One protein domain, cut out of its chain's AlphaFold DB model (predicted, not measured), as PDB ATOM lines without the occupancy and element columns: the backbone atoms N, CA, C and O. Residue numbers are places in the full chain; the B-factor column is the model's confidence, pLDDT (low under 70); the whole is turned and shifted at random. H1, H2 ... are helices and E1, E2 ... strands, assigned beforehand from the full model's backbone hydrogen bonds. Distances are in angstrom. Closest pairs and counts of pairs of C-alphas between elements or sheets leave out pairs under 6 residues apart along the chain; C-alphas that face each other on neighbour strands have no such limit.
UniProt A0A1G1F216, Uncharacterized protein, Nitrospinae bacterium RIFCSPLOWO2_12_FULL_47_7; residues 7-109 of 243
ATOM      1  N   GLU A   7     -18.497  -4.332   9.475       93.00
ATOM      2  CA  GLU A   7     -18.092  -3.117   8.773       93.00
ATOM      3  C   GLU A   7     -17.896  -3.386   7.275       93.00
ATOM      4  O   GLU A   7     -17.172  -4.301   6.874       93.00
ATOM      5  N   CYS A   8     -18.525  -2.562   6.436       93.06
ATOM      6  CA  CYS A   8     -18.378  -2.655   4.990       93.06
ATOM      7  C   CYS A   8     -16.957  -2.288   4.539       93.06
ATOM      8  O   CYS A   8     -16.477  -1.183   4.798       93.06
ATOM      9  N   VAL A   9     -16.309  -3.152   3.756       94.00
ATOM     10  CA  VAL A   9     -14.954  -2.892   3.237       94.00
ATOM     11  C   VAL A   9     -14.895  -1.711   2.265       94.00
ATOM     12  O   VAL A   9     -13.843  -1.083   2.157       94.00
ATOM     13  N   LEU A  10     -16.014  -1.378   1.609       92.12
ATOM     14  CA  LEU A  10     -16.099  -0.331   0.585       92.12
ATOM     15  C   LEU A  10     -16.450   1.046   1.160       92.12
ATOM     16  O   LEU A  10     -15.759   2.017   0.877       92.12
ATOM     17  N   CYS A  11     -17.514   1.142   1.959       93.94
ATOM     18  CA  CYS A  11     -18.017   2.425   2.471       93.94
ATOM     19  C   CYS A  11     -17.842   2.616   3.981       93.94
ATOM     20  O   CYS A  11     -18.281   3.640   4.496       93.94
ATOM     21  N   LYS A  12     -17.248   1.646   4.693       93.44
ATOM     22  CA  LYS A  12     -16.998   1.693   6.148       93.44
ATOM     23  C   LYS A  12     -18.255   1.811   7.021       93.44
ATOM     24  O   LYS A  12     -18.163   1.977   8.230       93.44
ATOM     25  N   SER A  13     -19.449   1.684   6.436       91.75
ATOM     26  CA  SER A  13     -20.699   1.644   7.194       91.75
ATOM     27  C   SER A  13     -20.887   0.282   7.861       91.75
ATOM     28  O   SER A  13     -20.648  -0.751   7.230       91.75
ATOM     29  N   SER A  14     -21.397   0.279   9.090       91.00
ATOM     30  CA  SER A  14     -21.826  -0.941   9.776       91.00
ATOM     31  C   SER A  14     -23.156  -1.458   9.211       91.00
ATOM     32  O   SER A  14     -24.038  -0.662   8.884       91.00
ATOM     33  N   TYR A  15     -23.302  -2.776   9.066       89.94
ATOM     34  CA  TYR A  15     -24.547  -3.433   8.652       89.94
ATOM     35  C   TYR A  15     -24.672  -4.837   9.259       89.94
ATOM     36  O   TYR A  15     -23.677  -5.451   9.638       89.94
ATOM     37  N   ALA A  16     -25.897  -5.357   9.329       88.31
ATOM     38  CA  ALA A  16     -26.178  -6.720   9.773       88.31
ATOM     39  C   ALA A  16     -26.420  -7.639   8.559       88.31
ATOM     40  O   ALA A  16     -27.323  -7.360   7.765       88.31
ATOM     41  N   PRO A  17     -25.636  -8.716   8.381       85.69
ATOM     42  CA  PRO A  17     -25.893  -9.720   7.352       85.69
ATOM     43  C   PRO A  17     -27.237 -10.432   7.543       85.69
ATOM     44  O   PRO A  17     -27.595 -10.803   8.661       85.69
ATOM     45  N   ALA A  18     -27.952 -10.694   6.447       84.50
ATOM     46  CA  ALA A  18     -29.165 -11.502   6.490       84.50
ATOM     47  C   ALA A  18     -28.805 -12.987   6.667       84.50
ATOM     48  O   ALA A  18     -28.177 -13.611   5.807       84.50
ATOM     49  N   THR A  19     -29.206 -13.557   7.798       84.44
ATOM     50  CA  THR A  19     -28.959 -14.965   8.160       84.44
ATOM     51  C   THR A  19     -30.208 -15.835   8.071       84.44
ATOM     52  O   THR A  19     -30.108 -17.060   8.054       84.44
ATOM     53  N   ARG A  20     -31.380 -15.201   7.992       86.31
ATOM     54  CA  ARG A  20     -32.702 -15.820   7.891       86.31
ATOM     55  C   ARG A  20     -33.671 -14.866   7.179       86.31
ATOM     56  O   ARG A  20     -33.389 -13.666   7.146       86.31
ATOM     57  N   PRO A  21     -34.804 -15.362   6.651       87.06
ATOM     58  CA  PRO A  21     -35.890 -14.497   6.201       87.06
ATOM     59  C   PRO A  21     -36.375 -13.611   7.354       87.06
ATOM     60  O   PRO A  21     -36.510 -14.086   8.486       87.06
ATOM     61  N   GLU A  22     -36.622 -12.335   7.069       84.88
ATOM     62  CA  GLU A  22     -37.279 -11.432   8.016       84.88
ATOM     63  C   GLU A  22     -38.761 -11.802   8.179       84.88
ATOM     64  O   GLU A  22     -39.323 -12.569   7.393       84.88
ATOM     65  N   GLU A  23     -39.408 -11.265   9.211       80.06
ATOM     66  CA  GLU A  23     -40.834 -11.495   9.440       80.06
ATOM     67  C   GLU A  23     -41.657 -11.042   8.221       80.06
ATOM     68  O   GLU A  23     -41.469  -9.949   7.688       80.06
ATOM     69  N   GLY A  24     -42.529 -11.924   7.724       81.88
ATOM     70  CA  GLY A  24     -43.303 -11.700   6.498       81.88
ATOM     71  C   GLY A  24     -42.556 -11.973   5.184       81.88
ATOM     72  O   GLY A  24     -43.186 -11.970   4.125       81.88
ATOM     73  N   GLN A  25     -41.250 -12.265   5.208       87.19
ATOM     74  CA  GLN A  25     -40.494 -12.647   4.011       87.19
ATOM     75  C   GLN A  25     -40.422 -14.169   3.839       87.19
ATOM     76  O   GLN A  25     -40.219 -14.932   4.781       87.19
ATOM     77  N   THR A  26     -40.530 -14.629   2.592       90.19
ATOM     78  CA  THR A  26     -40.467 -16.061   2.241       90.19
ATOM     79  C   THR A  26     -39.066 -16.529   1.852       90.19
ATOM     80  O   THR A  26     -38.849 -17.720   1.625       90.19
ATOM     81  N   SER A  27     -38.101 -15.614   1.749       92.00
ATOM     82  CA  SER A  27     -36.715 -15.909   1.385       92.00
ATOM     83  C   SER A  27     -35.777 -14.785   1.811       92.00
ATOM     84  O   SER A  27     -36.231 -13.677   2.080       92.00
ATOM     85  N   TYR A  28     -34.478 -15.065   1.825       92.12
ATOM     86  CA  TYR A  28     -33.423 -14.064   1.962       92.12
ATOM     87  C   TYR A  28     -32.311 -14.333   0.944       92.12
ATOM     88  O   TYR A  28     -32.178 -15.445   0.427       92.12
ATOM     89  N   ALA A  29     -31.523 -13.306   0.629       90.12
ATOM     90  CA  ALA A  29     -30.450 -13.396  -0.353       90.12
ATOM     91  C   ALA A  29     -29.084 -13.568   0.317       90.12
ATOM     92  O   ALA A  29     -28.772 -12.887   1.292       90.12
ATOM     93  N   ILE A  30     -28.240 -14.405  -0.280       91.31
ATOM     94  CA  ILE A  30     -26.799 -14.442  -0.017       91.31
ATOM     95  C   ILE A  30     -26.051 -14.088  -1.299       91.31
ATOM     96  O   ILE A  30     -26.536 -14.333  -2.406       91.31
ATOM     97  N   CYS A  31     -24.869 -13.498  -1.166       90.94
ATOM     98  CA  CYS A  31     -24.104 -13.007  -2.306       90.94
ATOM     99  C   CYS A  31     -22.714 -13.643  -2.342       90.94
ATOM    100  O   CYS A  31     -22.113 -13.948  -1.306       90.94
ATOM    101  N   CYS A  32     -22.205 -13.869  -3.551       91.62
ATOM    102  CA  CYS A  32     -20.829 -14.291  -3.750       91.62
ATOM    103  C   CYS A  32     -19.884 -13.230  -3.194       91.62
ATOM    104  O   CYS A  32     -20.056 -12.062  -3.493       91.62
ATOM    105  N   SER A  33     -18.871 -13.632  -2.436       90.56
ATOM    106  CA  SER A  33     -17.849 -12.765  -1.834       90.56
ATOM    107  C   SER A  33     -16.950 -12.042  -2.845       90.56
ATOM    108  O   SER A  33     -16.386 -11.004  -2.509       90.56
ATOM    109  N   SER A  34     -16.828 -12.550  -4.075       87.69
ATOM    110  CA  SER A  34     -15.914 -12.005  -5.094       87.69
ATOM    111  C   SER A  34     -16.623 -11.234  -6.211       87.69
ATOM    112  O   SER A  34     -16.087 -10.250  -6.710       87.69
ATOM    113  N   CYS A  35     -17.831 -11.645  -6.601       87.31
ATOM    114  CA  CYS A  35     -18.654 -10.933  -7.585       87.31
ATOM    115  C   CYS A  35     -19.934 -10.393  -6.925       87.31
ATOM    116  O   CYS A  35     -19.952 -10.172  -5.717       87.31
ATOM    117  N   THR A  36     -20.989 -10.136  -7.696       86.38
ATOM    118  CA  THR A  36     -22.300  -9.682  -7.197       86.38
ATOM    119  C   THR A  36     -23.416 -10.701  -7.406       86.38
ATOM    120  O   THR A  36     -24.569 -10.401  -7.124       86.38
ATOM    121  N   ILE A  37     -23.106 -11.920  -7.866       87.38
ATOM    122  CA  ILE A  37     -24.124 -12.958  -8.064       87.38
ATOM    123  C   ILE A  37     -24.789 -13.264  -6.720       87.38
ATOM    124  O   ILE A  37     -24.119 -13.583  -5.733       87.38
ATOM    125  N   LYS A  38     -26.118 -13.158  -6.703       87.75
ATOM    126  CA  LYS A  38     -26.972 -13.452  -5.556       87.75
ATOM    127  C   LYS A  38     -27.704 -14.764  -5.776       87.75
ATOM    128  O   LYS A  38     -28.142 -15.054  -6.888       87.75
ATOM    129  N   VAL A  39     -27.887 -15.513  -4.700       89.56
ATOM    130  CA  VAL A  39     -28.808 -16.649  -4.662       89.56
ATOM    131  C   VAL A  39     -29.801 -16.464  -3.523       89.56
ATOM    132  O   VAL A  39     -29.482 -15.851  -2.502       89.56
ATOM    133  N   LEU A  40     -31.024 -16.946  -3.727       90.62
ATOM    134  CA  LEU A  40     -32.117 -16.825  -2.766       90.62
ATOM    135  C   LEU A  40     -32.287 -18.143  -2.017       90.62
ATOM    136  O   LEU A  40     -32.499 -19.180  -2.643       90.62
ATOM    137  N   ILE A  41     -32.255 -18.086  -0.689       92.38
ATOM    138  CA  ILE A  41     -32.604 -19.207   0.182       92.38
ATOM    139  C   ILE A  41     -34.036 -18.993   0.659       92.38
ATOM    140  O   ILE A  41     -34.345 -18.001   1.324       92.38
ATOM    141  N   ARG A  42     -34.929 -19.913   0.289       92.38
ATOM    142  CA  ARG A  42     -36.345 -19.863   0.672       92.38
ATOM    143  C   ARG A  42     -36.542 -20.436   2.070       92.38
ATOM    144  O   ARG A  42     -35.906 -21.415   2.437       92.38
ATOM    145  N   ALA A  43     -37.485 -19.867   2.815       90.69
ATOM    146  CA  ALA A  43     -37.874 -20.336   4.144       90.69
ATOM    147  C   ALA A  43     -38.350 -21.797   4.138       90.69
ATOM    148  O   ALA A  43     -38.215 -22.484   5.147       90.69
ATOM    149  N   GLY A  44     -38.905 -22.242   3.005       91.12
ATOM    150  CA  GLY A  44     -39.326 -23.616   2.777       91.12
ATOM    151  C   GLY A  44     -38.424 -24.422   1.851       91.12
ATOM    152  O   GLY A  44     -38.885 -25.391   1.258       91.12
ATOM    153  N   ASP A  45     -37.169 -24.007   1.667       94.81
ATOM    154  CA  ASP A  45     -36.187 -24.862   1.002       94.81
ATOM    155  C   ASP A  45     -35.914 -26.112   1.874       94.81
ATOM    156  O   ASP A  45     -35.663 -25.958   3.074       94.81
ATOM    157  N   PRO A  46     -35.950 -27.336   1.310       96.31
ATOM    158  CA  PRO A  46     -35.788 -28.568   2.077       96.31
ATOM    159  C   PRO A  46     -34.499 -28.632   2.892       96.31
ATOM    160  O   PRO A  46     -34.523 -29.057   4.043       96.31
ATOM    161  N   VAL A  47     -33.377 -28.174   2.329       96.50
ATOM    162  CA  VAL A  47     -32.075 -28.198   3.006       96.50
ATOM    163  C   VAL A  47     -32.060 -27.194   4.153       96.50
ATOM    164  O   VAL A  47     -31.599 -27.510   5.250       96.50
ATOM    165  N   TYR A  48     -32.613 -26.000   3.929       95.31
ATOM    166  CA  TYR A  48     -32.736 -24.981   4.969       95.31
ATOM    167  C   TYR A  48     -33.588 -25.470   6.150       95.31
ATOM    168  O   TYR A  48     -33.165 -25.361   7.303       95.31
ATOM    169  N   VAL A  49     -34.757 -26.057   5.870       95.12
ATOM    170  CA  VAL A  49     -35.660 -26.614   6.891       95.12
ATOM    171  C   VAL A  49     -35.026 -27.814   7.596       95.12
ATOM    172  O   VAL A  49     -35.118 -27.915   8.818       95.12
ATOM    173  N   ALA A  50     -34.326 -28.690   6.872       95.81
ATOM    174  CA  ALA A  50     -33.638 -29.828   7.474       95.81
ATOM    175  C   ALA A  50     -32.562 -29.383   8.478       95.81
ATOM    176  O   ALA A  50     -32.517 -29.879   9.602       95.81
ATOM    177  N   LEU A  51     -31.730 -28.401   8.123       95.19
ATOM    178  CA  LEU A  51     -30.716 -27.871   9.039       95.19
ATOM    179  C   LEU A  51     -31.343 -27.145  10.240       95.19
ATOM    180  O   LEU A  51     -30.896 -27.332  11.373       95.19
ATOM    181  N   ARG A  52     -32.378 -26.329  10.003       94.12
ATOM    182  CA  ARG A  52     -33.001 -25.486  11.032       94.12
ATOM    183  C   ARG A  52     -33.912 -26.268  11.977       94.12
ATOM    184  O   ARG A  52     -33.713 -26.206  13.183       94.12
ATOM    185  N   ASP A  53     -34.904 -26.971  11.442       92.12
ATOM    186  CA  ASP A  53     -36.026 -27.508  12.223       92.12
ATOM    187  C   ASP A  53     -35.870 -29.000  12.518       92.12
ATOM    188  O   ASP A  53     -36.211 -29.454  13.607       92.12
ATOM    189  N   VAL A  54     -35.330 -29.775  11.571       92.19
ATOM    190  CA  VAL A  54     -35.166 -31.231  11.747       92.19
ATOM    191  C   VAL A  54     -33.963 -31.525  12.644       92.19
ATOM    192  O   VAL A  54     -34.062 -32.270  13.626       92.19
ATOM    193  N   LEU A  55     -32.822 -30.916  12.309       93.00
ATOM    194  CA  LEU A  55     -31.556 -31.108  13.010       93.00
ATOM    195  C   LEU A  55     -31.341 -30.123  14.163       93.00
ATOM    196  O   LEU A  55     -30.552 -30.426  15.055       93.00
ATOM    197  N   GLY A  56     -32.022 -28.971  14.168       91.81
ATOM    198  CA  GLY A  56     -31.885 -27.979  15.237       91.81
ATOM    199  C   GLY A  56     -30.479 -27.384  15.336       91.81
ATOM    200  O   GLY A  56     -29.982 -27.178  16.443       91.81
ATOM    201  N   VAL A  57     -29.796 -27.166  14.204       92.06
ATOM    202  CA  VAL A  57     -28.414 -26.665  14.203       92.06
ATOM    203  C   VAL A  57     -28.364 -25.256  14.803       92.06
ATOM    204  O   VAL A  57     -28.998 -24.337  14.293       92.06
ATOM    205  N   SER A  58     -27.570 -25.079  15.864       86.50
ATOM    206  CA  SER A  58     -27.416 -23.794  16.560       86.50
ATOM    207  C   SER A  58     -26.766 -22.722  15.679       86.50
ATOM    208  O   SER A  58     -27.281 -21.613  15.567       86.50
ATOM    209  N   GLU A  59     -25.673 -23.068  14.997       90.62
ATOM    210  CA  GLU A  59     -24.928 -22.182  14.092       90.62
ATOM    211  C   GLU A  59     -25.391 -22.335  12.632       90.62
ATOM    212  O   GLU A  59     -24.639 -22.753  11.744       90.62
ATOM    213  N   LEU A  60     -26.667 -22.023  12.375       91.38
ATOM    214  CA  LEU A  60     -27.317 -22.259  11.080       91.38
ATOM    215  C   LEU A  60     -26.596 -21.576   9.905       91.38
ATOM    216  O   LEU A  60     -26.421 -22.187   8.855       91.38
ATOM    217  N   SER A  61     -26.143 -20.331  10.072       90.19
ATOM    218  CA  SER A  61     -25.452 -19.589   9.007       90.19
ATOM    219  C   SER A  61     -24.141 -20.244   8.584       90.19
ATOM    220  O   SER A  61     -23.845 -20.324   7.392       90.19
ATOM    221  N   SER A  62     -23.369 -20.760   9.540       91.00
ATOM    222  CA  SER A  62     -22.133 -21.486   9.246       91.00
ATOM    223  C   SER A  62     -22.418 -22.828   8.582       91.00
ATOM    224  O   SER A  62     -21.762 -23.171   7.599       91.00
ATOM    225  N   ALA A  63     -23.431 -23.559   9.060       93.88
ATOM    226  CA  ALA A  63     -23.830 -24.826   8.457       93.88
ATOM    227  C   ALA A  63     -24.298 -24.651   7.006       93.88
ATOM    228  O   ALA A  63     -23.892 -25.428   6.146       93.88
ATOM    229  N   ILE A  64     -25.079 -23.601   6.723       94.31
ATOM    230  CA  ILE A  64     -25.495 -23.229   5.365       94.31
ATOM    231  C   ILE A  64     -24.273 -22.904   4.507       94.31
ATOM    232  O   ILE A  64     -24.118 -23.492   3.444       94.31
ATOM    233  N   GLN A  65     -23.377 -22.025   4.967       92.25
ATOM    234  CA  GLN A  65     -22.171 -21.650   4.214       92.25
ATOM    235  C   GLN A  65     -21.309 -22.845   3.816       92.25
ATOM    236  O   GLN A  65     -20.741 -22.865   2.724       92.25
ATOM    237  N   GLU A  66     -21.199 -23.834   4.696       93.31
ATOM    238  CA  GLU A  66     -20.387 -25.012   4.437       93.31
ATOM    239  C   GLU A  66     -20.933 -25.836   3.270       93.31
ATOM    240  O   GLU A  66     -20.154 -26.294   2.434       93.31
ATOM    241  N   VAL A  67     -22.258 -25.975   3.187       95.25
ATOM    242  CA  VAL A  67     -22.952 -26.840   2.223       95.25
ATOM    243  C   VAL A  67     -23.381 -26.118   0.947       95.25
ATOM    244  O   VAL A  67     -24.093 -26.692   0.129       95.25
ATOM    245  N   LEU A  68     -22.948 -24.878   0.736       94.75
ATOM    246  CA  LEU A  68     -23.131 -24.192  -0.540       94.75
ATOM    247  C   LEU A  68     -22.075 -24.635  -1.555       94.75
ATOM    248  O   LEU A  68     -20.936 -24.986  -1.215       94.75
ATOM    249  N   ILE A  69     -22.463 -24.598  -2.826       94.31
ATOM    250  CA  ILE A  69     -21.509 -24.660  -3.933       94.31
ATOM    251  C   ILE A  69     -20.664 -23.384  -3.992       94.31
ATOM    252  O   ILE A  69     -21.034 -22.338  -3.453       94.31
ATOM    253  N   ASP A  70     -19.563 -23.451  -4.728       92.50
ATOM    254  CA  ASP A  70     -18.828 -22.251  -5.098       92.50
ATOM    255  C   ASP A  70     -19.565 -21.497  -6.217       92.50
ATOM    256  O   ASP A  70     -20.300 -22.057  -7.035       92.50
ATOM    257  N   CYS A  71     -19.396 -20.182  -6.238       90.56
ATOM    258  CA  CYS A  71     -19.916 -19.333  -7.295       90.56
ATOM    259  C   CYS A  71     -19.189 -19.639  -8.617       90.56
ATOM    260  O   CYS A  71     -17.983 -19.887  -8.589       90.56
ATOM    261  N   PRO A  72     -19.844 -19.522  -9.791       87.38
ATOM    262  CA  PRO A  72     -19.184 -19.710 -11.087       87.38
ATOM    263  C   PRO A  72     -17.940 -18.839 -11.325       87.38
ATOM    264  O   PRO A  72     -17.113 -19.174 -12.164       87.38
ATOM    265  N   CYS A  73     -17.776 -17.734 -10.590       87.31
ATOM    266  CA  CYS A  73     -16.562 -16.916 -10.641       87.31
ATOM    267  C   CYS A  73     -15.388 -17.463  -9.799       87.31
ATOM    268  O   CYS A  73     -14.354 -16.805  -9.718       87.31
ATOM    269  N   GLY A  74     -15.551 -18.606  -9.127       87.81
ATOM    270  CA  GLY A  74     -14.583 -19.192  -8.189       87.81
ATOM    271  C   GLY A  74     -14.656 -18.644  -6.757       87.81
ATOM    272  O   GLY A  74     -13.947 -19.127  -5.878       87.81
ATOM    273  N   GLY A  75     -15.504 -17.642  -6.497       89.69
ATOM    274  CA  GLY A  75     -15.743 -17.105  -5.153       89.69
ATOM    275  C   GLY A  75     -16.727 -17.947  -4.333       89.69
ATOM    276  O   GLY A  75     -17.420 -18.806  -4.865       89.69
ATOM    277  N   LYS A  76     -16.852 -17.664  -3.032       92.81
ATOM    278  CA  LYS A  76     -17.803 -18.361  -2.140       92.81
ATOM    279  C   LYS A  76     -19.048 -17.528  -1.879       92.81
ATOM    280  O   LYS A  76     -18.927 -16.320  -1.664       92.81
ATOM    281  N   TYR A  77     -20.220 -18.154  -1.832       92.31
ATOM    282  CA  TYR A  77     -21.429 -17.498  -1.331       92.31
ATOM    283  C   TYR A  77     -21.351 -17.315   0.184       92.31
ATOM    284  O   TYR A  77     -20.990 -18.229   0.921       92.31
ATOM    285  N   THR A  78     -21.662 -16.108   0.651       92.31
ATOM    286  CA  THR A  78     -21.519 -15.725   2.060       92.31
ATOM    287  C   THR A  78     -22.686 -14.845   2.497       92.31
ATOM    288  O   THR A  78     -23.204 -14.063   1.697       92.31
ATOM    289  N   HIS A  79     -23.091 -14.947   3.766       90.81
ATOM    290  CA  HIS A  79     -24.135 -14.093   4.339       90.81
ATOM    291  C   HIS A  79     -23.717 -12.621   4.382       90.81
ATOM    292  O   HIS A  79     -24.529 -11.737   4.131       90.81
ATOM    293  N   ASP A  80     -22.439 -12.350   4.655       89.75
ATOM    294  CA  ASP A  80     -21.877 -10.999   4.698       89.75
ATOM    295  C   ASP A  80     -21.414 -10.494   3.320       89.75
ATOM    296  O   ASP A  80     -20.898  -9.383   3.222       89.75
ATOM    297  N   ALA A  81     -21.582 -11.279   2.253       89.06
ATOM    298  CA  ALA A  81     -21.165 -10.931   0.896       89.06
ATOM    299  C   ALA A  81     -19.678 -10.534   0.770       89.06
ATOM    300  O   ALA A  81     -19.329  -9.690  -0.064       89.06
ATOM    301  N   GLY A  82     -18.789 -11.110   1.587       89.38
ATOM    302  CA  GLY A  82     -17.385 -10.692   1.650       89.38
ATOM    303  C   GLY A  82     -17.225  -9.309   2.283       89.38
ATOM    304  O   GLY A  82     -16.443  -8.488   1.805       89.38
ATOM    305  N   ARG A  83     -18.006  -9.039   3.334       91.75
ATOM    306  CA  ARG A  83     -18.060  -7.763   4.062       91.75
ATOM    307  C   ARG A  83     -18.464  -6.566   3.193       91.75
ATOM    308  O   ARG A  83     -17.955  -5.460   3.376       91.75
ATOM    309  N   ARG A  84     -19.358  -6.764   2.222       91.88
ATOM    310  CA  ARG A  84     -19.919  -5.684   1.386       91.88
ATOM    311  C   ARG A  84     -21.378  -5.459   1.760       91.88
ATOM    312  O   ARG A  84     -22.183  -6.382   1.710       91.88
ATOM    313  N   CYS A  85     -21.725  -4.226   2.122       91.44
ATOM    314  CA  CYS A  85     -23.093  -3.907   2.516       91.44
ATOM    315  C   CYS A  85     -24.058  -3.940   1.312       91.44
ATOM    316  O   CYS A  85     -23.627  -3.720   0.172       91.44
ATOM    317  N   PRO A  86     -25.370  -4.136   1.549       89.81
ATOM    318  CA  PRO A  86     -26.375  -4.200   0.484       89.81
ATOM    319  C   PRO A  86     -26.363  -2.987  -0.456       89.81
ATOM    320  O   PRO A  86     -26.453  -3.152  -1.669       89.81
ATOM    321  N   VAL A  87     -26.154  -1.781   0.088       92.19
ATOM    322  CA  VAL A  87     -26.095  -0.527  -0.686       92.19
ATOM    323  C   VAL A  87     -24.931  -0.533  -1.679       92.19
ATOM    324  O   VAL A  87     -25.080  -0.105  -2.822       92.19
ATOM    325  N   CYS A  88     -23.758  -1.013  -1.263       91.31
ATOM    326  CA  CYS A  88     -22.606  -1.115  -2.153       91.31
ATOM    327  C   CYS A  88     -22.804  -2.197  -3.216       91.31
ATOM    328  O   CYS A  88     -22.436  -1.975  -4.366       91.31
ATOM    329  N   ILE A  89     -23.404  -3.336  -2.860       89.81
ATOM    330  CA  ILE A  89     -23.707  -4.403  -3.825       89.81
ATOM    331  C   ILE A  89     -24.660  -3.884  -4.904       89.81
ATOM    332  O   ILE A  89     -24.385  -4.065  -6.086       89.81
ATOM    333  N   GLU A  90     -25.728  -3.186  -4.516       89.81
ATOM    334  CA  GLU A  90     -26.701  -2.628  -5.458       89.81
ATOM    335  C   GLU A  90     -26.063  -1.609  -6.419       89.81
ATOM    336  O   GLU A  90     -26.372  -1.590  -7.611       89.81
ATOM    337  N   LYS A  91     -25.132  -0.778  -5.927       90.50
ATOM    338  CA  LYS A  91     -24.361   0.140  -6.782       90.50
ATOM    339  C   LYS A  91     -23.518  -0.619  -7.808       90.50
ATOM    340  O   LYS A  91     -23.611  -0.316  -8.993       90.50
ATOM    341  N   ILE A  92     -22.773  -1.640  -7.374       88.00
ATOM    342  CA  ILE A  92     -21.949  -2.459  -8.278       88.00
ATOM    343  C   ILE A  92     -22.827  -3.148  -9.331       88.00
ATOM    344  O   ILE A  92     -22.468  -3.176 -10.504       88.00
ATOM    345  N   GLU A  93     -23.992  -3.679  -8.952       86.12
ATOM    346  CA  GLU A  93     -24.938  -4.301  -9.893       86.12
ATOM    347  C   GLU A  93     -25.440  -3.314 -10.956       86.12
ATOM    348  O   GLU A  93     -25.458  -3.640 -12.145       86.12
ATOM    349  N   LYS A  94     -25.803  -2.091 -10.544       85.88
ATOM    350  CA  LYS A  94     -26.234  -1.024 -11.463       85.88
ATOM    351  C   LYS A  94     -25.142  -0.636 -12.460       85.88
ATOM    352  O   LYS A  94     -25.461  -0.319 -13.605       85.88
ATOM    353  N   GLU A  95     -23.882  -0.670 -12.036       85.12
ATOM    354  CA  GLU A  95     -22.722  -0.326 -12.863       85.12
ATOM    355  C   GLU A  95     -22.288  -1.472 -13.788       85.12
ATOM    356  O   GLU A  95     -21.824  -1.224 -14.898       85.12
ATOM    357  N   THR A  96     -22.473  -2.727 -13.372       76.56
ATOM    358  CA  THR A  96     -21.963  -3.897 -14.105       76.56
ATOM    359  C   THR A  96     -22.909  -4.443 -15.174       76.56
ATOM    360  O   THR A  96     -22.416  -5.131 -16.058       76.56
ATOM    361  N   LYS A  97     -24.218  -4.131 -15.130       59.44
ATOM    362  CA  LYS A  97     -25.309  -4.369 -16.124       59.44
ATOM    363  C   LYS A  97     -25.392  -5.693 -16.918       59.44
ATOM    364  O   LYS A  97     -26.376  -5.888 -17.623       59.44
ATOM    365  N   TYR A  98     -24.464  -6.630 -16.780       53.62
ATOM    366  CA  TYR A  98     -24.376  -7.874 -17.537       53.62
ATOM    367  C   TYR A  98     -23.626  -8.923 -16.711       53.62
ATOM    368  O   TYR A  98     -22.461  -9.220 -16.953       53.62
ATOM    369  N   ALA A  99     -24.298  -9.517 -15.728       52.88
ATOM    370  CA  ALA A  99     -23.881 -10.816 -15.218       52.88
ATOM    371  C   ALA A  99     -24.851 -11.851 -15.783       52.88
ATOM    372  O   ALA A  99     -26.005 -11.937 -15.365       52.88
ATOM    373  N   THR A 100     -24.395 -12.595 -16.787       50.56
ATOM    374  CA  THR A 100     -25.100 -13.738 -17.366       50.56
ATOM    375  C   THR A 100     -25.535 -14.667 -16.235       50.56
ATOM    376  O   THR A 100     -24.692 -15.156 -15.472       50.56
ATOM    377  N   SER A 101     -26.844 -14.900 -16.093       54.31
ATOM    378  CA  SER A 101     -27.366 -15.842 -15.107       54.31
ATOM    379  C   SER A 101     -26.900 -17.241 -15.498       54.31
ATOM    380  O   SER A 101     -27.469 -17.874 -16.390       54.31
ATOM    381  N   HIS A 102     -25.842 -17.727 -14.863       56.62
ATOM    382  CA  HIS A 102     -25.477 -19.127 -14.981       56.62
ATOM    383  C   HIS A 102     -26.576 -19.910 -14.274       56.62
ATOM    384  O   HIS A 102     -26.773 -19.762 -13.068       56.62
ATOM    385  N   LYS A 103     -27.354 -20.672 -15.046       63.81
ATOM    386  CA  LYS A 103     -28.465 -21.460 -14.519       63.81
ATOM    387  C   LYS A 103     -27.882 -22.668 -13.799       63.81
ATOM    388  O   LYS A 103     -27.697 -23.725 -14.393       63.81
ATOM    389  N   VAL A 104     -27.527 -22.482 -12.535       72.31
ATOM    390  CA  VAL A 104     -27.149 -23.599 -11.681       72.31
ATOM    391  C   VAL A 104     -28.421 -24.340 -11.285       72.31
ATOM    392  O   VAL A 104     -29.413 -23.714 -10.917       72.31
ATOM    393  N   VAL A 105     -28.394 -25.666 -11.401       84.06
ATOM    394  CA  VAL A 105     -29.521 -26.535 -11.039       84.06
ATOM    395  C   VAL A 105     -29.852 -26.405  -9.553       84.06
ATOM    396  O   VAL A 105     -31.016 -26.265  -9.196       84.06
ATOM    397  N   THR A 106     -28.825 -26.384  -8.702       90.19
ATOM    398  CA  THR A 106     -28.956 -26.273  -7.251       90.19
ATOM    399  C   THR A 106     -27.849 -25.404  -6.660       90.19
ATOM    400  O   THR A 106     -26.740 -25.361  -7.182       90.19
ATOM    401  N   ILE A 107     -28.142 -24.704  -5.565       92.19
ATOM    402  CA  ILE A 107     -27.149 -23.916  -4.811       92.19
ATOM    403  C   ILE A 107     -26.416 -24.761  -3.762       92.19
ATOM    404  O   ILE A 107     -25.482 -24.288  -3.115       92.19
ATOM    405  N   TRP A 108     -26.853 -26.006  -3.588       95.50
ATOM    406  CA  TRP A 108     -26.399 -26.902  -2.545       95.50
ATOM    407  C   TRP A 108     -25.319 -27.849  -3.062       95.50
ATOM    408  O   TRP A 108     -25.464 -28.489  -4.101       95.50
ATOM    409  N   ASN A 109     -24.227 -27.959  -2.317       95.69
ATOM    410  CA  ASN A 109     -23.207 -28.966  -2.535       95.69
ATOM    411  C   ASN A 109     -23.676 -30.278  -1.892       95.69
ATOM    412  O   ASN A 109     -23.555 -30.464  -0.679       95.69
TER     413      ASN A 109
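AT A GLANCE: This is residues 7 to 109 of the 243 residues of an uncharacterized protein of Nitrospinae bacterium RIFCSPLOWO2_12_FULL_47_7 (UniProt A0A1G1F216). With little regular structure, this domain has the strand hairpin E1 and E2 near its middle, the helical hairpin H1 and H2 towards one end and H3 towards the other, with long loops around them. The 103 printed residues hold E1, E2, H1, H2, H3 in that order, an antiparallel sheet E1 - E2, and 38 residues in named elements, class mixed. It is compact, radius of gyration of the C-alphas 13.9 A, spanning 41 by 31 by 25 A.

HOW THE PARTS SIT: E1, residues 27 to 32, and E2, residues 38 to 42, form an antiparallel hairpin; N 30 and O 39, 2.9 A apart, are within hydrogen-bond range. H1, residues 46 to 54, and H2, residues 60 to 66, touch, opposite ways at a steep tilt of 41 degrees; their closest C-alphas, Arg 52 and Leu 60, are 6.5 A apart. H3, residues 86 to 96, is apart from E1, E2, H1 and H2. In H1, H2 and H3 every O i to N i+4 pair is within hydrogen-bond range.

IN THESE COORDINATES: E1, 16.8 A long, begins at C-alpha 27 (-36.715, -15.909, 1.385). H3, 15.2 A long, ends at C-alpha 96 (-21.963, -3.897, -14.105).

THE WHOLE: The printed part has no cut. The H2 to H3 link is long. Residues 97 to 103 have pLDDT under 70.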